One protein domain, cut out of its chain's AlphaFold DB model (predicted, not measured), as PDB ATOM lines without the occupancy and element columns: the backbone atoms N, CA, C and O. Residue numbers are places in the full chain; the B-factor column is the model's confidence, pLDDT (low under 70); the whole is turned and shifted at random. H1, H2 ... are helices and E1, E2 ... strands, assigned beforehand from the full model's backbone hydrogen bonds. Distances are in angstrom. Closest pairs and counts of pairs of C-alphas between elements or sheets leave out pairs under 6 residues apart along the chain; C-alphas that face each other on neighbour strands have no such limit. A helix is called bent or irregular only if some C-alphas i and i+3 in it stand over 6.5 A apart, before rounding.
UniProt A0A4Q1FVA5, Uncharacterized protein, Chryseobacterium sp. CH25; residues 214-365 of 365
ATOM      1  N   GLU A 214     181.134 222.865 314.270       96.75
ATOM      2  CA  GLU A 214     180.977 223.806 313.153       96.75
ATOM      3  C   GLU A 214     180.357 223.143 311.912       96.75
ATOM      4  O   GLU A 214     179.483 223.735 311.268       96.75
ATOM      5  N   VAL A 215     180.753 221.904 311.593       96.94
ATOM      6  CA  VAL A 215     180.176 221.153 310.464       96.94
ATOM      7  C   VAL A 215     178.727 220.780 310.759       96.94
ATOM      8  O   VAL A 215     177.844 221.065 309.949       96.94
ATOM      9  N   ILE A 216     178.449 220.217 311.939       97.62
ATOM     10  CA  ILE A 216     177.085 219.854 312.338       97.62
ATOM     11  C   ILE A 216     176.176 221.078 312.324       97.62
ATOM     12  O   ILE A 216     175.091 221.019 311.749       97.62
ATOM     13  N   ARG A 217     176.613 222.196 312.908       97.31
ATOM     14  CA  ARG A 217     175.855 223.447 312.946       97.31
ATOM     15  C   ARG A 217     175.494 223.925 311.542       97.31
ATOM     16  O   ARG A 217     174.328 224.213 311.288       97.31
ATOM     17  N   ARG A 218     176.484 224.020 310.651       94.38
ATOM     18  CA  ARG A 218     176.320 224.611 309.316       94.38
ATOM     19  C   ARG A 218     175.556 223.707 308.352       94.38
ATOM     20  O   ARG A 218     174.740 224.207 307.587       94.38
ATOM     21  N   GLU A 219     175.837 222.408 308.359       96.56
ATOM     22  CA  GLU A 219     175.429 221.509 307.270       96.56
ATOM     23  C   GLU A 219     174.283 220.568 307.649       96.56
ATOM     24  O   GLU A 219     173.548 220.115 306.771       96.56
ATOM     25  N   LYS A 220     174.111 220.273 308.945       97.12
ATOM     26  CA  LYS A 220     173.204 219.213 309.411       97.12
ATOM     27  C   LYS A 220     172.076 219.765 310.287       97.12
ATOM     28  O   LYS A 220     170.911 219.670 309.927       97.12
ATOM     29  N   LEU A 221     172.406 220.392 311.414       97.62
ATOM     30  CA  LEU A 221     171.452 220.758 312.463       97.62
ATOM     31  C   LEU A 221     170.402 221.775 311.998       97.62
ATOM     32  O   LEU A 221     169.208 221.516 312.136       97.62
ATOM     33  N   PHE A 222     170.814 222.904 311.410       96.94
ATOM     34  CA  PHE A 222     169.840 223.893 310.926       96.94
ATOM     35  C   PHE A 222     169.023 223.398 309.741       96.94
ATOM     36  O   PHE A 222     167.879 223.813 309.590       96.94
ATOM     37  N   LYS A 223     169.569 222.472 308.945       96.94
ATOM     38  CA  LYS A 223     168.821 221.822 307.873       96.94
ATOM     39  C   LYS A 223     167.680 220.971 308.436       96.94
ATOM     40  O   LYS A 223     166.561 221.074 307.950       96.94
ATOM     41  N   GLU A 224     167.932 220.189 309.488       96.12
ATOM     42  CA  GLU A 224     166.876 219.422 310.168       96.12
ATOM     43  C   GLU A 224     165.811 220.333 310.798       96.12
ATOM     44  O   GLU A 224     164.617 220.080 310.655       96.12
ATOM     45  N   ILE A 225     166.224 221.434 311.433       96.12
ATOM     46  CA  ILE A 225     165.298 222.431 311.999       96.12
ATOM     47  C   ILE A 225     164.431 223.068 310.910       96.12
ATOM     48  O   ILE A 225     163.216 223.139 311.067       96.12
ATOM     49  N   GLN A 226     165.032 223.486 309.796       95.19
ATOM     50  CA  GLN A 226     164.305 224.094 308.684       95.19
ATOM     51  C   GLN A 226     163.325 223.102 308.041       95.19
ATOM     52  O   GLN A 226     162.205 223.471 307.690       95.19
ATOM     53  N   ASN A 227     163.711 221.830 307.919       94.38
ATOM     54  CA  ASN A 227     162.814 220.781 307.433       94.38
ATOM     55  C   ASN A 227     161.614 220.579 308.370       94.38
ATOM     56  O   ASN A 227     160.497 220.366 307.896       94.38
ATOM     57  N   LEU A 228     161.824 220.670 309.686       93.44
ATOM     58  CA  LEU A 228     160.752 220.583 310.677       93.44
ATOM     59  C   LEU A 228     159.804 221.794 310.609       93.44
ATOM     60  O   LEU A 228     158.585 221.618 310.652       93.44
ATOM     61  N   GLU A 229     160.339 223.009 310.451       93.94
ATOM     62  CA  GLU A 229     159.541 224.225 310.216       93.94
ATOM     63  C   GLU A 229     158.687 224.078 308.946       93.94
ATOM     64  O   GLU A 229     157.478 224.319 308.976       93.94
ATOM     65  N   LEU A 230     159.283 223.589 307.853       92.00
ATOM     66  CA  LEU A 230     158.591 223.357 306.584       92.00
ATOM     67  C   LEU A 230     157.491 222.292 306.694       92.00
ATOM     68  O   LEU A 230     156.400 222.489 306.157       92.00
ATOM     69  N   GLN A 231     157.739 221.178 307.392       89.94
ATOM     70  CA  GLN A 231     156.695 220.182 307.672       89.94
ATOM     71  C   GLN A 231     155.537 220.801 308.456       89.94
ATOM     72  O   GLN A 231     154.377 220.581 308.117       89.94
ATOM     73  N   THR A 232     155.848 221.602 309.475       91.19
ATOM     74  CA  THR A 232     154.831 222.256 310.303       91.19
ATOM     75  C   THR A 232     153.978 223.220 309.473       91.19
ATOM     76  O   THR A 232     152.756 223.213 309.594       91.19
ATOM     77  N   LEU A 233     154.599 223.998 308.578       91.06
ATOM     78  CA  LEU A 233     153.890 224.892 307.654       91.06
ATOM     79  C   LEU A 233     153.042 224.143 306.629       91.06
ATOM     80  O   LEU A 233     151.935 224.576 306.338       91.06
ATOM     81  N   SER A 234     153.547 223.028 306.095       87.25
ATOM     82  CA  SER A 234     152.834 222.216 305.095       87.25
ATOM     83  C   SER A 234     151.574 221.569 305.677       87.25
ATOM     84  O   SER A 234     150.589 221.384 304.971       87.25
ATOM     85  N   ASN A 235     151.600 221.255 306.974       85.31
ATOM     86  CA  ASN A 235     150.444 220.759 307.722       85.31
ATOM     87  C   ASN A 235     149.505 221.890 308.186       85.31
ATOM     88  O   ASN A 235     148.426 221.626 308.718       85.31
ATOM     89  N   TRP A 236     149.909 223.148 308.008       85.75
ATOM     90  CA  TRP A 236     149.090 224.325 308.264       85.75
ATOM     91  C   TRP A 236     148.405 224.787 306.975       85.75
ATOM     92  O   TRP A 236     148.845 224.476 305.872       85.75
ATOM     93  N   SER A 237     147.336 225.577 307.085       80.31
ATOM     94  CA  SER A 237     146.676 226.212 305.931       80.31
ATOM     95  C   SER A 237     147.505 227.384 305.379       80.31
ATOM     96  O   SER A 237     147.022 228.509 305.289       80.31
ATOM     97  N   TRP A 238     148.783 227.140 305.087       83.81
ATOM     98  CA  TRP A 238     149.721 228.125 304.568       83.81
ATOM     99  C   TRP A 238     149.579 228.254 303.047       83.81
ATOM    100  O   TRP A 238     149.621 227.267 302.318       83.81
ATOM    101  N   ASP A 239     149.421 229.485 302.566       80.81
ATOM    102  CA  ASP A 239     149.222 229.819 301.148       80.81
ATOM    103  C   ASP A 239     150.539 229.926 300.349       80.81
ATOM    104  O   ASP A 239     150.520 230.224 299.154       80.81
ATOM    105  N   GLY A 240     151.688 229.711 301.002       80.75
ATOM    106  CA  GLY A 240     153.018 229.840 300.403       80.75
ATOM    107  C   GLY A 240     153.521 231.281 300.261       80.75
ATOM    108  O   GLY A 240     154.648 231.483 299.811       80.75
ATOM    109  N   ILE A 241     152.716 232.282 300.637       82.19
ATOM    110  CA  ILE A 241     153.002 233.708 300.418       82.19
ATOM    111  C   ILE A 241     153.007 234.464 301.747       82.19
ATOM    112  O   ILE A 241     153.973 235.157 302.066       82.19
ATOM    113  N   ASN A 242     151.949 234.321 302.542       85.75
ATOM    114  CA  ASN A 242     151.771 234.994 303.819       85.75
ATOM    115  C   ASN A 242     152.133 234.040 304.952       85.75
ATOM    116  O   ASN A 242     151.487 233.015 305.164       85.75
ATOM    117  N   HIS A 243     153.182 234.373 305.694       89.50
ATOM    118  CA  HIS A 243     153.602 233.558 306.821       89.50
ATOM    119  C   HIS A 243     152.527 233.564 307.943       89.50
ATOM    120  O   HIS A 243     151.989 234.632 308.255       89.50
ATOM    121  N   PRO A 244     152.156 232.404 308.532       92.38
ATOM    122  CA  PRO A 244     151.098 232.345 309.542       92.38
ATOM    123  C   PRO A 244     151.476 233.083 310.829       92.38
ATOM    124  O   PRO A 244     152.528 232.831 311.422       92.38
ATOM    125  N   ARG A 245     150.582 233.957 311.307       91.69
ATOM    126  CA  ARG A 245     150.811 234.800 312.495       91.69
ATOM    127  C   ARG A 245     151.011 233.989 313.771       91.69
ATOM    128  O   ARG A 245     151.681 234.455 314.687       91.69
ATOM    129  N   GLU A 246     150.438 232.795 313.837       92.62
ATOM    130  CA  GLU A 246     150.574 231.860 314.949       92.62
ATOM    131  C   GLU A 246     152.014 231.362 315.108       92.62
ATOM    132  O   GLU A 246     152.376 230.901 316.184       92.62
ATOM    133  N   PHE A 247     152.857 231.462 314.080       94.56
ATOM    134  CA  PHE A 247     154.265 231.057 314.142       94.56
ATOM    135  C   PHE A 247     155.224 232.239 314.301       94.56
ATOM    136  O   PHE A 247     156.440 232.073 314.211       94.56
ATOM    137  N   GLU A 248     154.697 233.437 314.546       93.56
ATOM    138  CA  GLU A 248     155.475 234.666 314.650       93.56
ATOM    139  C   GLU A 248     155.571 235.172 316.087       93.56
ATOM    140  O   GLU A 248     154.718 234.912 316.934       93.56
ATOM    141  N   MET A 249     156.614 235.953 316.352       90.44
ATOM    142  CA  MET A 249     156.737 236.765 317.554       90.44
ATOM    143  C   MET A 249     156.914 238.226 317.160       90.44
ATOM    144  O   MET A 249     157.631 238.544 316.212       90.44
ATOM    145  N   GLU A 250     156.262 239.106 317.907       90.06
ATOM    146  CA  GLU A 250     156.388 240.548 317.752       90.06
ATOM    147  C   GLU A 250     157.614 241.056 318.522       90.06
ATOM    148  O   GLU A 250     157.828 240.700 319.684       90.06
ATOM    149  N   ASP A 251     158.456 241.842 317.855       86.69
ATOM    150  CA  ASP A 251     159.614 242.482 318.466       86.69
ATOM    151  C   ASP A 251     159.247 243.817 319.141       86.69
ATOM    152  O   ASP A 251     158.113 244.288 319.101       86.69
ATOM    153  N   GLN A 252     160.234 244.466 319.766       86.94
ATOM    154  CA  GLN A 252     160.048 245.752 320.457       86.94
ATOM    155  C   GLN A 252     159.632 246.911 319.531       86.94
ATOM    156  O   GLN A 252     159.325 247.999 320.016       86.94
ATOM    157  N   LYS A 253     159.671 246.713 318.210       89.69
ATOM    158  CA  LYS A 253     159.312 247.693 317.183       89.69
ATOM    159  C   LYS A 253     157.990 247.335 316.495       89.69
ATOM    160  O   LYS A 253     157.688 247.910 315.449       89.69
ATOM    161  N   ASN A 254     157.215 246.414 317.068       87.75
ATOM    162  CA  ASN A 254     155.974 245.877 316.512       87.75
ATOM    163  C   ASN A 254     156.158 245.167 315.155       87.75
ATOM    164  O   ASN A 254     155.194 244.989 314.406       87.75
ATOM    165  N   ALA A 255     157.386 244.767 314.808       90.25
ATOM    166  CA  ALA A 255     157.642 243.948 313.632       90.25
ATOM    167  C   ALA A 255     157.551 242.469 314.015       90.25
ATOM    168  O   ALA A 255     158.052 242.043 315.057       90.25
ATOM    169  N   ARG A 256     156.886 241.679 313.173       90.38
ATOM    170  CA  ARG A 256     156.679 240.251 313.405       90.38
ATOM    171  C   ARG A 256     157.690 239.430 312.634       90.38
ATOM    172  O   ARG A 256     157.922 239.679 311.454       90.38
ATOM    173  N   HIS A 257     158.263 238.446 313.315       91.56
ATOM    174  CA  HIS A 257     159.280 237.563 312.755       91.56
ATOM    175  C   HIS A 257     158.951 236.107 313.076       91.56
ATOM    176  O   HIS A 257     158.458 235.838 314.178       91.56
ATOM    177  N   PRO A 258     159.262 235.156 312.178       92.94
ATOM    178  CA  PRO A 258     159.140 233.733 312.464       92.94
ATOM    179  C   PRO A 258     159.869 233.342 313.751       92.94
ATOM    180  O   PRO A 258     161.008 233.747 313.997       92.94
ATOM    181  N   ASN A 259     159.216 232.532 314.579       94.81
ATOM    182  CA  ASN A 259     159.751 232.091 315.856       94.81
ATOM    183  C   ASN A 259     159.636 230.574 315.986       94.81
ATOM    184  O   ASN A 259     158.550 230.051 316.216       94.81
ATOM    185  N   PHE A 260     160.774 229.876 315.922       96.00
ATOM    186  CA  PHE A 260     160.844 228.411 315.973       96.00
ATOM    187  C   PHE A 260     160.074 227.784 317.150       96.00
ATOM    188  O   PHE A 260     159.411 226.763 316.979       96.00
ATOM    189  N   LYS A 261     160.081 228.415 318.337       96.56
ATOM    190  CA  LYS A 261     159.301 227.933 319.492       96.56
ATOM    191  C   LYS A 261     157.809 227.866 319.164       96.56
ATOM    192  O   LYS A 261     157.148 226.914 319.564       96.56
ATOM    193  N   MET A 262     157.292 228.840 318.422       96.19
ATOM    194  CA  MET A 262     155.880 228.891 318.056       96.19
ATOM    195  C   MET A 262     155.496 227.833 317.024       96.19
ATOM    196  O   MET A 262     154.395 227.298 317.118       96.19
ATOM    197  N   TYR A 263     156.399 227.434 316.121       95.44
ATOM    198  CA  TYR A 263     156.159 226.269 315.255       95.44
ATOM    199  C   TYR A 263     155.928 225.008 316.091       95.44
ATOM    200  O   TYR A 263     154.972 224.275 315.853       95.44
ATOM    201  N   LEU A 264     156.741 224.783 317.128       95.25
ATOM    202  CA  LEU A 264     156.582 223.604 317.978       95.25
ATOM    203  C   LEU A 264     155.358 223.706 318.900       95.25
ATOM    204  O   LEU A 264     154.617 222.739 319.046       95.25
ATOM    205  N   VAL A 265     155.104 224.865 319.512       95.12
ATOM    206  CA  VAL A 265     153.963 225.033 320.430       95.12
ATOM    207  C   VAL A 265     152.633 225.020 319.670       95.12
ATOM    208  O   VAL A 265     151.749 224.226 319.985       95.12
ATOM    209  N   ASN A 266     152.479 225.870 318.653       94.00
ATOM    210  CA  ASN A 266     151.201 226.051 317.958       94.00
ATOM    211  C   ASN A 266     150.983 225.023 316.848       94.00
ATOM    212  O   ASN A 266     149.853 224.595 316.614       94.00
ATOM    213  N   GLY A 267     152.056 224.625 316.168       91.00
ATOM    214  CA  GLY A 267     151.976 223.740 315.011       91.00
ATOM    215  C   GLY A 267     151.989 222.259 315.368       91.00
ATOM    216  O   GLY A 267     151.458 221.455 314.610       91.00
ATOM    217  N   ILE A 268     152.548 221.900 316.528       91.69
ATOM    218  CA  ILE A 268     152.722 220.502 316.936       91.69
ATOM    219  C   ILE A 268     152.018 220.217 318.261       91.69
ATOM    220  O   ILE A 268     151.132 219.364 318.310       91.69
ATOM    221  N   LEU A 269     152.401 220.914 319.335       92.94
ATOM    222  CA  LEU A 269     151.957 220.585 320.689       92.94
ATOM    223  C   LEU A 269     150.444 220.771 320.841       92.94
ATOM    224  O   LEU A 269     149.734 219.824 321.156       92.94
ATOM    225  N   ARG A 270     149.928 221.961 320.512       93.00
ATOM    226  CA  ARG A 270     148.494 222.294 320.611       93.00
ATOM    227  C   ARG A 270     147.597 221.542 319.628       93.00
ATOM    228  O   ARG A 270     146.381 221.535 319.798       93.00
ATOM    229  N   LYS A 271     148.172 220.912 318.601       89.75
ATOM    230  CA  LYS A 271     147.430 220.053 317.668       89.75
ATOM    231  C   LYS A 271     147.209 218.644 318.215       89.75
ATOM    232  O   LYS A 271     146.300 217.970 317.748       89.75
ATOM    233  N   ASN A 272     147.981 218.232 319.222       88.19
ATOM    234  CA  ASN A 272     147.964 216.885 319.777       88.19
ATOM    235  C   ASN A 272     147.796 216.933 321.299       88.19
ATOM    236  O   ASN A 272     148.768 216.900 322.054       88.19
ATOM    237  N   THR A 273     146.547 216.965 321.768       85.06
ATOM    238  CA  THR A 273     146.218 217.069 323.205       85.06
ATOM    239  C   THR A 273     146.746 215.905 324.048       85.06
ATOM    240  O   THR A 273     146.851 216.033 325.260       85.06
ATOM    241  N   ASN A 274     147.121 214.783 323.428       89.50
ATOM    242  CA  ASN A 274     147.715 213.631 324.113       89.50
ATOM    243  C   ASN A 274     149.202 213.823 324.468       89.50
ATOM    244  O   ASN A 274     149.761 213.004 325.195       89.50
ATOM    245  N   PHE A 275     149.869 214.863 323.956       90.81
ATOM    246  CA  PHE A 275     151.307 215.073 324.174       90.81
ATOM    247  C   PHE A 275     151.645 215.777 325.489       90.81
ATOM    248  O   PHE A 275     152.816 215.811 325.873       90.81
ATOM    249  N   TYR A 276     150.659 216.364 326.164       94.00
ATOM    250  CA  TYR A 276     150.910 217.233 327.303       94.00
ATOM    251  C   TYR A 276     149.766 217.233 328.314       94.00
ATOM    252  O   TYR A 276     148.616 216.947 327.991       94.00
ATOM    253  N   LYS A 277     150.098 217.556 329.565       94.44
ATOM    254  CA  LYS A 277     149.134 217.781 330.649       94.44
ATOM    255  C   LYS A 277     148.624 219.218 330.602       94.44
ATOM    256  O   LYS A 277     149.294 220.105 330.077       94.44
ATOM    257  N   GLU A 278     147.466 219.459 331.208       93.31
ATOM    258  CA  GLU A 278     146.859 220.792 331.272       93.31
ATOM    259  C   GLU A 278     147.864 221.865 331.739       93.31
ATOM    260  O   GLU A 278     148.526 221.721 332.769       93.31
ATOM    261  N   GLY A 279     148.001 222.933 330.945       93.38
ATOM    262  CA  GLY A 279     148.871 224.079 331.227       93.38
ATOM    263  C   GLY A 279     150.334 223.942 330.785       93.38
ATOM    264  O   GLY A 279     151.072 224.927 330.842       93.38
ATOM    265  N   GLU A 280     150.790 222.773 330.324       96.81
ATOM    266  CA  GLU A 280     152.187 222.596 329.895       96.81
ATOM    267  C   GLU A 280     152.519 223.299 328.569       96.81
ATOM    268  O   GLU A 280     153.659 223.725 328.367       96.81
ATOM    269  N   ASP A 281     151.540 223.474 327.684       95.19
ATOM    270  CA  ASP A 281     151.691 224.236 326.443       95.19
ATOM    271  C   ASP A 281     151.895 225.732 326.726       95.19
ATOM    272  O   ASP A 281     152.822 226.343 326.193       95.19
ATOM    273  N   PHE A 282     151.099 226.296 327.641       95.38
ATOM    274  CA  PHE A 282     151.275 227.663 328.133       95.38
ATOM    275  C   PHE A 282     152.599 227.834 328.871       95.38
ATOM    276  O   PHE A 282     153.274 228.848 328.698       95.38
ATOM    277  N   TRP A 283     152.999 226.838 329.666       96.94
ATOM    278  CA  TRP A 283     154.304 226.845 330.315       96.94
ATOM    279  C   TRP A 283     155.425 226.960 329.277       96.94
ATOM    280  O   TRP A 283     156.224 227.892 329.371       96.94
ATOM    281  N   LEU A 284     155.450 226.091 328.260       96.62
ATOM    282  CA  LEU A 284     156.493 226.101 327.230       96.62
ATOM    283  C   LEU A 284     156.488 227.409 326.423       96.62
ATOM    284  O   LEU A 284     157.550 227.970 326.147       96.62
ATOM    285  N   GLU A 285     155.305 227.932 326.091       95.81
ATOM    286  CA  GLU A 285     155.152 229.228 325.426       95.81
ATOM    287  C   GLU A 285     155.713 230.380 326.272       95.81
ATOM    288  O   GLU A 285     156.401 231.257 325.742       95.81
ATOM    289  N   SER A 286     155.474 230.360 327.584       95.06
ATOM    290  CA  SER A 286     155.867 231.433 328.505       95.06
ATOM    291  C   SER A 286     157.378 231.537 328.741       95.06
ATOM    292  O   SER A 286     157.855 232.593 329.169       95.06
ATOM    293  N   LEU A 287     158.143 230.482 328.427       95.69
ATOM    294  CA  LEU A 287     159.592 230.465 328.624       95.69
ATOM    295  C   LEU A 287     160.295 231.521 327.765       95.69
ATOM    296  O   LEU A 287     160.094 231.628 326.546       95.69
ATOM    297  N   LYS A 288     161.176 232.279 328.410       92.31
ATOM    298  CA  LYS A 288     162.034 233.301 327.810       92.31
ATOM    299  C   LYS A 288     163.394 232.716 327.454       92.31
ATOM    300  O   LYS A 288     163.756 231.614 327.853       92.31
ATOM    301  N   GLU A 289     164.189 233.483 326.712       88.31
ATOM    302  CA  GLU A 289     165.493 233.032 326.214       88.31
ATOM    303  C   GLU A 289     166.419 232.516 327.329       88.31
ATOM    304  O   GLU A 289     167.060 231.482 327.164       88.31
ATOM    305  N   ASN A 290     166.461 233.197 328.481       91.81
ATOM    306  CA  ASN A 290     167.316 232.794 329.598       91.81
ATOM    307  C   ASN A 290     166.872 231.477 330.258       91.81
ATOM    308  O   ASN A 290     167.719 230.734 330.761       91.81
ATOM    309  N   ASP A 291     165.578 231.155 330.212       93.94
ATOM    310  CA  ASP A 291     165.054 229.909 330.772       93.94
ATOM    311  C   ASP A 291     165.633 228.716 330.005       93.94
ATOM    312  O   ASP A 291     166.184 227.800 330.607       93.94
ATOM    313  N   PHE A 292     165.700 228.791 328.673       93.44
ATOM    314  CA  PHE A 292     166.355 227.762 327.856       93.44
ATOM    315  C   PHE A 292     167.863 227.610 328.137       93.44
ATOM    316  O   PHE A 292     168.452 226.599 327.767       93.44
ATOM    317  N   LYS A 293     168.517 228.585 328.784       90.69
ATOM    318  CA  LYS A 293     169.942 228.489 329.156       90.69
ATOM    319  C   LYS A 293     170.156 227.957 330.569       90.69
ATOM    320  O   LYS A 293     171.243 227.460 330.858       90.69
ATOM    321  N   THR A 294     169.191 228.144 331.468       91.38
ATOM    322  CA  THR A 294     169.411 228.009 332.918       91.38
ATOM    323  C   THR A 294     168.385 227.156 333.649       91.38
ATOM    324  O   THR A 294     168.621 226.860 334.819       91.38
ATOM    325  N   LEU A 295     167.311 226.710 332.985       93.38
ATOM    326  CA  LEU A 295     166.257 225.910 333.608       93.38
ATOM    327  C   LEU A 295     166.850 224.679 334.322       93.38
ATOM    328  O   LEU A 295     167.544 223.889 333.671       93.38
ATOM    329  N   PRO A 296     166.579 224.505 335.628       92.88
ATOM    330  CA  PRO A 296     166.950 223.302 336.362       92.88
ATOM    331  C   PRO A 296     166.323 222.048 335.744       92.88
ATOM    332  O   PRO A 296     165.154 222.059 335.342       92.88
ATOM    333  N   SER A 297     167.093 220.961 335.682       90.88
ATOM    334  CA  SER A 297     166.651 219.673 335.129       90.88
ATOM    335  C   SER A 297     165.417 219.131 335.841       90.88
ATOM    336  O   SER A 297     164.548 218.557 335.200       90.88
ATOM    337  N   GLU A 298     165.294 219.376 337.141       92.69
ATOM    338  CA  GLU A 298     164.214 218.874 337.990       92.69
ATOM    339  C   GLU A 298     162.863 219.441 337.552       92.69
ATOM    340  O   GLU A 298     161.858 218.736 337.561       92.69
ATOM    341  N   ILE A 299     162.827 220.705 337.109       94.06
ATOM    342  CA  ILE A 299     161.599 221.313 336.584       94.06
ATOM    343  C   ILE A 299     161.198 220.624 335.280       94.06
ATOM    344  O   ILE A 299     160.013 220.351 335.072       94.06
ATOM    345  N   LEU A 300     162.175 220.323 334.423       94.56
ATOM    346  CA  LEU A 300     161.950 219.636 333.157       94.56
ATOM    347  C   LEU A 300     161.453 218.201 333.379       94.56
ATOM    348  O   LEU A 300     160.492 217.804 332.730       94.56
ATOM    349  N   GLU A 301     162.013 217.470 334.351       94.69
ATOM    350  CA  GLU A 301     161.595 216.101 334.708       94.69
ATOM    351  C   GLU A 301     160.109 216.017 335.110       94.69
ATOM    352  O   GLU A 301     159.481 214.976 334.932       94.69
ATOM    353  N   THR A 302     159.502 217.110 335.600       95.12
ATOM    354  CA  THR A 302     158.063 217.123 335.941       95.12
ATOM    355  C   THR A 302     157.126 217.129 334.732       95.12
ATOM    356  O   THR A 302     155.924 216.896 334.898       95.12
ATOM    357  N   LYS A 303     157.642 217.438 333.535       96.31
ATOM    358  CA  LYS A 303     156.830 217.652 332.330       96.31
ATOM    359  C   LYS A 303     156.548 216.367 331.570       96.31
ATOM    360  O   LYS A 303     157.256 215.379 331.736       96.31
ATOM    361  N   SER A 304     155.531 216.374 330.716       95.81
ATOM    362  CA  SER A 304     155.283 215.264 329.785       95.81
ATOM    363  C   SER A 304     156.460 215.064 328.826       95.81
ATOM    364  O   SER A 304     157.109 216.029 328.425       95.81
ATOM    365  N   GLU A 305     156.725 213.818 328.425       94.12
ATOM    366  CA  GLU A 305     157.902 213.449 327.619       94.12
ATOM    367  C   GLU A 305     158.031 214.287 326.337       94.12
ATOM    368  O   GLU A 305     159.106 214.803 326.032       94.12
ATOM    369  N   MET A 306     156.926 214.500 325.617       94.31
ATOM    370  CA  MET A 306     156.935 215.325 324.405       94.31
ATOM    371  C   MET A 306     157.245 216.793 324.704       94.31
ATOM    372  O   MET A 306     157.987 217.424 323.957       94.31
ATOM    373  N   VAL A 307     156.755 217.341 325.819       96.25
ATOM    374  CA  VAL A 307     157.077 218.713 326.246       96.25
ATOM    375  C   VAL A 307     158.562 218.837 326.587       96.25
ATOM    376  O   VAL A 307     159.199 219.813 326.185       96.25
ATOM    377  N   GLN A 308     159.133 217.838 327.268       96.25
ATOM    378  CA  GLN A 308     160.570 217.788 327.543       96.25
ATOM    379  C   GLN A 308     161.379 217.776 326.241       96.25
ATOM    380  O   GLN A 308     162.309 218.565 326.075       96.25
ATOM    381  N   LEU A 309     160.987 216.930 325.288       96.25
ATOM    382  CA  LEU A 309     161.663 216.791 324.003       96.25
ATOM    383  C   LEU A 309     161.609 218.086 323.179       96.25
ATOM    384  O   LEU A 309     162.639 218.543 322.684       96.25
ATOM    385  N   LEU A 310     160.440 218.730 323.085       96.38
ATOM    386  CA  LEU A 310     160.293 220.007 322.383       96.38
ATOM    387  C   LEU A 310     161.090 221.130 323.063       96.38
ATOM    388  O   LEU A 310     161.733 221.920 322.369       96.38
ATOM    389  N   PHE A 311     161.119 221.176 324.400       97.69
ATOM    390  CA  PHE A 311     161.985 222.102 325.136       97.69
ATOM    391  C   PHE A 311     163.458 221.921 324.743       97.69
ATOM    392  O   PHE A 311     164.135 222.905 324.435       97.69
ATOM    393  N   LEU A 312     163.950 220.677 324.709       97.50
ATOM    394  CA  LEU A 312     165.337 220.378 324.349       97.50
ATOM    395  C   LEU A 312     165.650 220.768 322.901       97.50
ATOM    396  O   LEU A 312     166.701 221.354 322.651       97.50
ATOM    397  N   VAL A 313     164.734 220.520 321.960       97.56
ATOM    398  CA  VAL A 313     164.890 220.915 320.549       97.56
ATOM    399  C   VAL A 313     164.980 222.440 320.403       97.56
ATOM    400  O   VAL A 313     165.886 222.936 319.728       97.56
ATOM    401  N   ILE A 314     164.109 223.200 321.079       97.62
ATOM    402  CA  ILE A 314     164.158 224.676 321.083       97.62
ATOM    403  C   ILE A 314     165.469 225.164 321.697       97.62
ATOM    404  O   ILE A 314     166.136 226.038 321.138       97.62
ATOM    405  N   MET A 315     165.846 224.593 322.840       97.81
ATOM    406  CA  MET A 315     167.066 224.949 323.551       97.81
ATOM    407  C   MET A 315     168.299 224.725 322.676       97.81
ATOM    408  O   MET A 315     169.072 225.661 322.478       97.81
ATOM    409  N   ILE A 316     168.449 223.535 322.090       98.00
ATOM    410  CA  ILE A 316     169.577 223.198 321.216       98.00
ATOM    411  C   ILE A 316     169.626 224.155 320.027       98.00
ATOM    412  O   ILE A 316     170.677 224.740 319.762       98.00
ATOM    413  N   ARG A 317     168.495 224.372 319.344       97.12
ATOM    414  CA  ARG A 317     168.411 225.304 318.213       97.12
ATOM    415  C   ARG A 317     168.901 226.696 318.599       97.12
ATOM    416  O   ARG A 317     169.678 227.295 317.858       97.12
ATOM    417  N   ASN A 318     168.462 227.210 319.746       96.69
ATOM    418  CA  ASN A 318     168.837 228.544 320.213       96.69
ATOM    419  C   ASN A 318     170.326 228.625 320.575       96.69
ATOM    420  O   ASN A 318     170.999 229.559 320.147       96.69
ATOM    421  N   GLN A 319     170.868 227.635 321.290       96.69
ATOM    422  CA  GLN A 319     172.299 227.596 321.619       96.69
ATOM    423  C   GLN A 319     173.156 227.572 320.350       96.69
ATOM    424  O   GLN A 319     174.041 228.412 320.176       96.69
ATOM    425  N   PHE A 320     172.820 226.698 319.397       97.50
ATOM    426  CA  PHE A 320     173.528 226.633 318.125       97.50
ATOM    427  C   PHE A 320     173.370 227.934 317.327       97.50
ATOM    428  O   PHE A 320     174.341 228.394 316.724       97.50
ATOM    429  N   ALA A 321     172.212 228.604 317.347       95.94
ATOM    430  CA  ALA A 321     172.041 229.903 316.682       95.94
ATOM    431  C   ALA A 321     173.045 230.945 317.202       95.94
ATOM    432  O   ALA A 321     173.674 231.639 316.401       95.94
ATOM    433  N   HIS A 322     173.298 230.955 318.513       94.94
ATOM    434  CA  HIS A 322     174.231 231.869 319.179       94.94
ATOM    435  C   HIS A 322     175.687 231.390 319.234       94.94
ATOM    436  O   HIS A 322     176.507 232.005 319.912       94.94
ATOM    437  N   ASN A 323     176.032 230.331 318.499       96.19
ATOM    438  CA  ASN A 323     177.364 229.728 318.521       96.19
ATOM    439  C   ASN A 323     177.787 229.216 319.919       96.19
ATOM    440  O   ASN A 323     178.925 229.407 320.353       96.19
ATOM    441  N   GLN A 324     176.846 228.603 320.636       96.00
ATOM    442  CA  GLN A 324     176.998 228.114 322.003       96.00
ATOM    443  C   GLN A 324     176.631 226.629 322.103       96.00
ATOM    444  O   GLN A 324     175.861 226.094 321.304       96.00
ATOM    445  N   LEU A 325     177.182 225.972 323.123       97.06
ATOM    446  CA  LEU A 325     176.801 224.623 323.529       97.06
ATOM    447  C   LEU A 325     175.830 224.693 324.727       97.06
ATOM    448  O   LEU A 325     175.945 225.613 325.544       97.06
ATOM    449  N   PRO A 326     174.881 223.746 324.857       96.56
ATOM    450  CA  PRO A 326     174.030 223.614 326.040       96.56
ATOM    451  C   PRO A 326     174.813 223.523 327.357       96.56
ATOM    452  O   PRO A 326     175.943 223.065 327.397       96.56
ATOM    453  N   LYS A 327     174.223 223.921 328.487       95.44
ATOM    454  CA  LYS A 327     174.909 223.770 329.784       95.44
ATOM    455  C   LYS A 327     174.996 222.304 330.218       95.44
ATOM    456  O   LYS A 327     174.119 221.506 329.884       95.44
ATOM    457  N   VAL A 328     175.989 221.990 331.059       95.44
ATOM    458  CA  VAL A 328     176.236 220.638 331.601       95.44
ATOM    459  C   VAL A 328     174.989 219.970 332.185       95.44
ATOM    460  O   VAL A 328     174.763 218.792 331.938       95.44
ATOM    461  N   GLN A 329     174.125 220.713 332.884       94.88
ATOM    462  CA  GLN A 329     172.894 220.155 333.457       94.88
ATOM    463  C   GLN A 329     171.959 219.569 332.383       94.88
ATOM    464  O   GLN A 329     171.420 218.480 332.554       94.88
ATOM    465  N   LEU A 330     171.828 220.247 331.237       95.25
ATOM    466  CA  LEU A 330     170.990 219.800 330.123       95.25
ATOM    467  C   LEU A 330     171.688 218.716 329.299       95.25
ATOM    468  O   LEU A 330     171.033 217.794 328.824       95.25
ATOM    469  N   TYR A 331     173.015 218.785 329.167       95.62
ATOM    470  CA  TYR A 331     173.804 217.695 328.594       95.62
ATOM    471  C   TYR A 331     173.608 216.390 329.386       95.62
ATOM    472  O   TYR A 331     173.244 215.367 328.808       95.62
ATOM    473  N   ASN A 332     173.749 216.445 330.712       94.88
ATOM    474  CA  ASN A 332     173.549 215.300 331.599       94.88
ATOM    475  C   ASN A 332     172.104 214.799 331.567       94.88
ATOM    476  O   ASN A 332     171.882 213.591 331.528       94.88
ATOM    477  N   PHE A 333     171.128 215.711 331.520       95.81
ATOM    478  CA  PHE A 333     169.725 215.352 331.344       95.81
ATOM    479  C   PHE A 333     169.507 214.532 330.066       95.81
ATOM    480  O   PHE A 333     168.856 213.490 330.117       95.81
ATOM    481  N   ILE A 334     170.072 214.964 328.931       96.00
ATOM    482  CA  ILE A 334     169.946 214.243 327.655       96.00
ATOM    483  C   ILE A 334     170.600 212.863 327.757       96.00
ATOM    484  O   ILE A 334     169.977 211.867 327.410       96.00
ATOM    485  N   ARG A 335     171.827 212.787 328.285       94.75
ATOM    486  CA  ARG A 335     172.567 211.523 328.442       94.75
ATOM    487  C   ARG A 335     171.852 210.522 329.353       94.75
ATOM    488  O   ARG A 335     171.937 209.323 329.109       94.75
ATOM    489  N   LYS A 336     171.168 211.007 330.393       94.62
ATOM    490  CA  LYS A 336     170.399 210.185 331.338       94.62
ATOM    491  C   LYS A 336     169.098 209.664 330.721       94.62
ATOM    492  O   LYS A 336     168.784 208.494 330.902       94.62
ATOM    493  N   ASN A 337     168.341 210.527 330.042       94.25
ATOM    494  CA  ASN A 337     166.982 210.212 329.586       94.25
ATOM    495  C   ASN A 337     166.916 209.623 328.169       94.25
ATOM    496  O   ASN A 337     165.922 208.989 327.841       94.25
ATOM    497  N   TYR A 338     167.966 209.797 327.360       93.31
ATOM    498  CA  TYR A 338     168.065 209.252 326.001       93.31
ATOM    499  C   TYR A 338     169.380 208.466 325.809       93.31
ATOM    500  O   TYR A 338     170.220 208.846 324.982       93.31
ATOM    501  N   PRO A 339     169.624 207.406 326.606       91.38
ATOM    502  CA  PRO A 339     170.875 206.641 326.574       91.38
ATOM    503  C   PRO A 339     171.109 205.894 325.251       91.38
ATOM    504  O   PRO A 339     172.239 205.516 324.949       91.38
ATOM    505  N   GLU A 340     170.059 205.682 324.456       88.62
ATOM    506  CA  GLU A 340     170.117 205.067 323.130       88.62
ATOM    507  C   GLU A 340     170.834 205.936 322.088       88.62
ATOM    508  O   GLU A 340     171.282 205.428 321.057       88.62
ATOM    509  N   ILE A 341     170.972 207.241 322.347       89.81
ATOM    510  CA  ILE A 341     171.632 208.159 321.425       89.81
ATOM    511  C   ILE A 341     173.148 207.995 321.540       89.81
ATOM    512  O   ILE A 341     173.802 208.525 322.441       89.81
ATOM    513  N   GLN A 342     173.719 207.285 320.570       81.75
ATOM    514  CA  GLN A 342     175.164 207.196 320.403       81.75
ATOM    515  C   GLN A 342     175.727 208.476 319.779       81.75
ATOM    516  O   GLN A 342     175.095 209.112 318.929       81.75
ATOM    517  N   ASN A 343     176.934 208.851 320.199       87.44
ATOM    518  CA  ASN A 343     177.642 210.020 319.695       87.44
ATOM    519  C   ASN A 343     179.151 209.894 319.936       87.44
ATOM    520  O   ASN A 343     179.580 209.372 320.964       87.44
ATOM    521  N   ASN A 344     179.940 210.437 319.015       85.62
ATOM    522  CA  ASN A 344     181.386 210.586 319.154       85.62
ATOM    523  C   ASN A 344     181.768 211.971 319.682       85.62
ATOM    524  O   ASN A 344     182.798 212.114 320.330       85.62
ATOM    525  N   THR A 345     180.936 212.979 319.406       93.62
ATOM    526  CA  THR A 345     181.118 214.372 319.840       93.62
ATOM    527  C   THR A 345     179.878 214.880 320.563       93.62
ATOM    528  O   THR A 345     178.783 214.323 320.421       93.62
ATOM    529  N   ALA A 346     180.005 215.962 321.331       95.25
ATOM    530  CA  ALA A 346     178.851 216.596 321.965       95.25
ATOM    531  C   ALA A 346     177.847 217.135 320.932       95.25
ATOM    532  O   ALA A 346     176.637 217.031 321.119       95.25
ATOM    533  N   ALA A 347     178.333 217.687 319.820       96.75
ATOM    534  CA  ALA A 347     177.470 218.199 318.761       96.75
ATOM    535  C   ALA A 347     176.663 217.087 318.069       96.75
ATOM    536  O   ALA A 347     175.495 217.293 317.733       96.75
ATOM    537  N   GLU A 348     177.252 215.900 317.906       96.44
ATOM    538  CA  GLU A 348     176.576 214.733 317.332       96.44
ATOM    539  C   GLU A 348     175.436 214.231 318.227       96.44
ATOM    540  O   GLU A 348     174.366 213.911 317.713       96.44
ATOM    541  N   LEU A 349     175.603 214.274 319.557       97.25
ATOM    542  CA  LEU A 349     174.522 213.977 320.510       97.25
ATOM    543  C   LEU A 349     173.295 214.861 320.248       97.25
ATOM    544  O   LEU A 349     172.173 214.365 320.159       97.25
ATOM    545  N   TYR A 350     173.505 216.170 320.099       97.69
ATOM    546  CA  TYR A 350     172.415 217.124 319.895       97.69
ATOM    547  C   TYR A 350     171.734 216.968 318.538       97.69
ATOM    548  O   TYR A 350     170.509 217.050 318.456       97.69
ATOM    549  N   LEU A 351     172.506 216.702 317.480       97.62
ATOM    550  CA  LEU A 351     171.945 216.399 316.167       97.62
ATOM    551  C   LEU A 351     171.077 215.137 316.215       97.62
ATOM    552  O   LEU A 351     169.969 215.131 315.678       97.62
ATOM    553  N   ASN A 352     171.568 214.080 316.857       97.06
ATOM    554  CA  ASN A 352     170.844 212.818 316.939       97.06
ATOM    555  C   ASN A 352     169.581 212.942 317.806       97.06
ATOM    556  O   ASN A 352     168.562 212.354 317.454       97.06
ATOM    557  N   LEU A 353     169.586 213.784 318.847       96.94
ATOM    558  CA  LEU A 353     168.370 214.116 319.598       96.94
ATOM    559  C   LEU A 353     167.335 214.846 318.732       96.94
ATOM    560  O   LEU A 353     166.152 214.519 318.791       96.94
ATOM    561  N   ILE A 354     167.760 215.806 317.902       96.19
ATOM    562  CA  ILE A 354     166.848 216.481 316.965       96.19
ATOM    563  C   ILE A 354     166.252 215.471 315.980       96.19
ATOM    564  O   ILE A 354     165.044 215.474 315.767       96.19
ATOM    565  N   LYS A 355     167.069 214.573 315.416       95.44
ATOM    566  CA  LYS A 355     166.586 213.522 314.506       95.44
ATOM    567  C   LYS A 355     165.585 212.587 315.183       95.44
ATOM    568  O   LYS A 355     164.547 212.296 314.594       95.44
ATOM    569  N   LEU A 356     165.860 212.175 316.422       94.12
ATOM    570  CA  LEU A 356     164.937 211.377 317.229       94.12
ATOM    571  C   LEU A 356     163.613 212.119 317.446       94.12
ATOM    572  O   LEU A 356     162.547 211.533 317.276       94.12
ATOM    573  N   ALA A 357     163.668 213.412 317.774       92.94
ATOM    574  CA  ALA A 357     162.474 214.229 317.940       92.94
ATOM    575  C   ALA A 357     161.647 214.299 316.655       92.94
ATOM    576  O   ALA A 357     160.448 214.041 316.687       92.94
ATOM    577  N   VAL A 358     162.285 214.568 315.514       90.81
ATOM    578  CA  VAL A 358     161.617 214.591 314.204       90.81
ATOM    579  C   VAL A 358     160.973 213.239 313.885       90.81
ATOM    580  O   VAL A 358     159.854 213.202 313.377       90.81
ATOM    581  N   GLN A 359     161.642 212.126 314.192       91.19
ATOM    582  CA  GLN A 359     161.084 210.792 313.985       91.19
ATOM    583  C   GLN A 359     159.864 210.535 314.880       91.19
ATOM    584  O   GLN A 359     158.804 210.192 314.360       91.19
ATOM    585  N   LYS A 360     159.973 210.773 316.194       89.56
ATOM    586  CA  LYS A 360     158.851 210.607 317.137       89.56
ATOM    587  C   LYS A 360     157.647 211.458 316.749       89.56
ATOM    588  O   LYS A 360     156.508 211.029 316.899       89.56
ATOM    589  N   LEU A 361     157.885 212.656 316.224       83.25
ATOM    590  CA  LEU A 361     156.823 213.531 315.743       83.25
ATOM    591  C   LEU A 361     156.101 212.954 314.522       83.25
ATOM    592  O   LEU A 361     154.881 213.051 314.453       83.25
ATOM    593  N   LYS A 362     156.822 212.312 313.597       80.25
ATOM    594  CA  LYS A 362     156.227 211.644 312.428       80.25
ATOM    595  C   LYS A 362     155.438 210.390 312.789       80.25
ATOM    596  O   LYS A 362     154.437 210.125 312.148       80.25
ATOM    597  N   GLU A 363     155.885 209.624 313.779       79.31
ATOM    598  CA  GLU A 363     155.203 208.393 314.213       79.31
ATOM    599  C   GLU A 363     153.877 208.669 314.938       79.31
ATOM    600  O   GLU A 363     153.006 207.804 314.974       79.31
ATOM    601  N   ASN A 364     153.724 209.868 315.508       65.81
ATOM    602  CA  ASN A 364     152.534 210.287 316.249       65.81
ATOM    603  C   ASN A 364     151.670 211.329 315.504       65.81
ATOM    604  O   ASN A 364     150.753 211.883 316.110       65.81
ATOM    605  N   SER A 365     151.988 211.626 314.237       58.22
ATOM    606  CA  SER A 365     151.160 212.428 313.315       58.22
ATOM    607  C   SER A 365     150.376 211.499 312.400       58.22
ATOM    608  O   SER A 365     149.216 211.837 312.081       58.22
TER     609      SER A 365
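This is residues 214 to 365 of the 365 residues of an uncharacterized protein of Chryseobacterium sp. CH25 (UniProt A0A4Q1FVA5). One long helix, H6, runs through the core, and two others, H1 and H8, lie side by side and cover one side of it slantwise. The helical hairpin H2 and H3 packs along H6 elsewhere, short H4 packs on it too, and H7 with short H5 is placed nearby; a small strand hairpin, E1 and E2, sits at the periphery, and the loop residues 237 to 242 stick out. The 152 printed residues have eight named helices and two named strands, in the order H1 E1 E2 H2 H3 H4 H5 H6 H7 H8; the sheet, E1 - E2, is antiparallel and the class is mostly helix. The whole is compact, with a radius of gyration of the C-alphas of 15.1 A and spans of 41 by 37 by 35 A.

Find C-alpha 214 at (180.977, 223.806, 313.153); from there H1 runs 29.3 A to residue 234. It has a kink of 28 degrees near residue 221 and is irregular, with C-alphas 219 and 222 7.1 A apart. Next come E1, residues 248 to 250, E2, 256 to 258, H2, 260 to 269, H3, 280 to 286, H4, 291 to 294, and H5, 297 to 301. At C-alpha 305, (157.902, 213.449, 327.619), H6 begins, and it runs 24.3 A to residue 321. H7 holds residues 328 to 337, and H8, residues 346 to 363, runs 26.2 A to C-alpha 363 at (155.203, 208.393, 314.213).

Start at the hub, H6, which touches five helices. With residues 309 to 316 alone it touches H8, at a steep tilt of 44 degrees, opposite ways; look at C-alphas 313 and 354, the closest, 6.0 A apart. H1 touches H8 at a shallow tilt of 17 degrees, the same way, closest at C-alphas 221 and 351, 5.7 A. H2 touches H6 at a shallow tilt of 16 degrees, opposite ways, closest at C-alphas 261 and 314, 6.1 A. H4 touches H6, closest at C-alphas 292 and 315, 5.2 A. H5 and H7 only just touch, with 3 pairs of C-alphas within 8 A, the closest 297 and 329, 6.5 A. In the hairpin of E1 and E2, N 249 and O 257 are 2.9 A apart, within hydrogen-bond range. Every O i to N i+4 pair is within range in H2, H3, H5, H6, H7 and H8; H1 has 14 of 17, and H4 is too short for one.

The farthest C-alphas, those of Lys 253 and Glu 340, are 44.4 A apart. The printed part has no cut, and the link from H1 to E1, 13 residues, is long. Mean pLDDT of the printed part is 92.6; look for values under 70 at residues 364 to 365, where the chain ends.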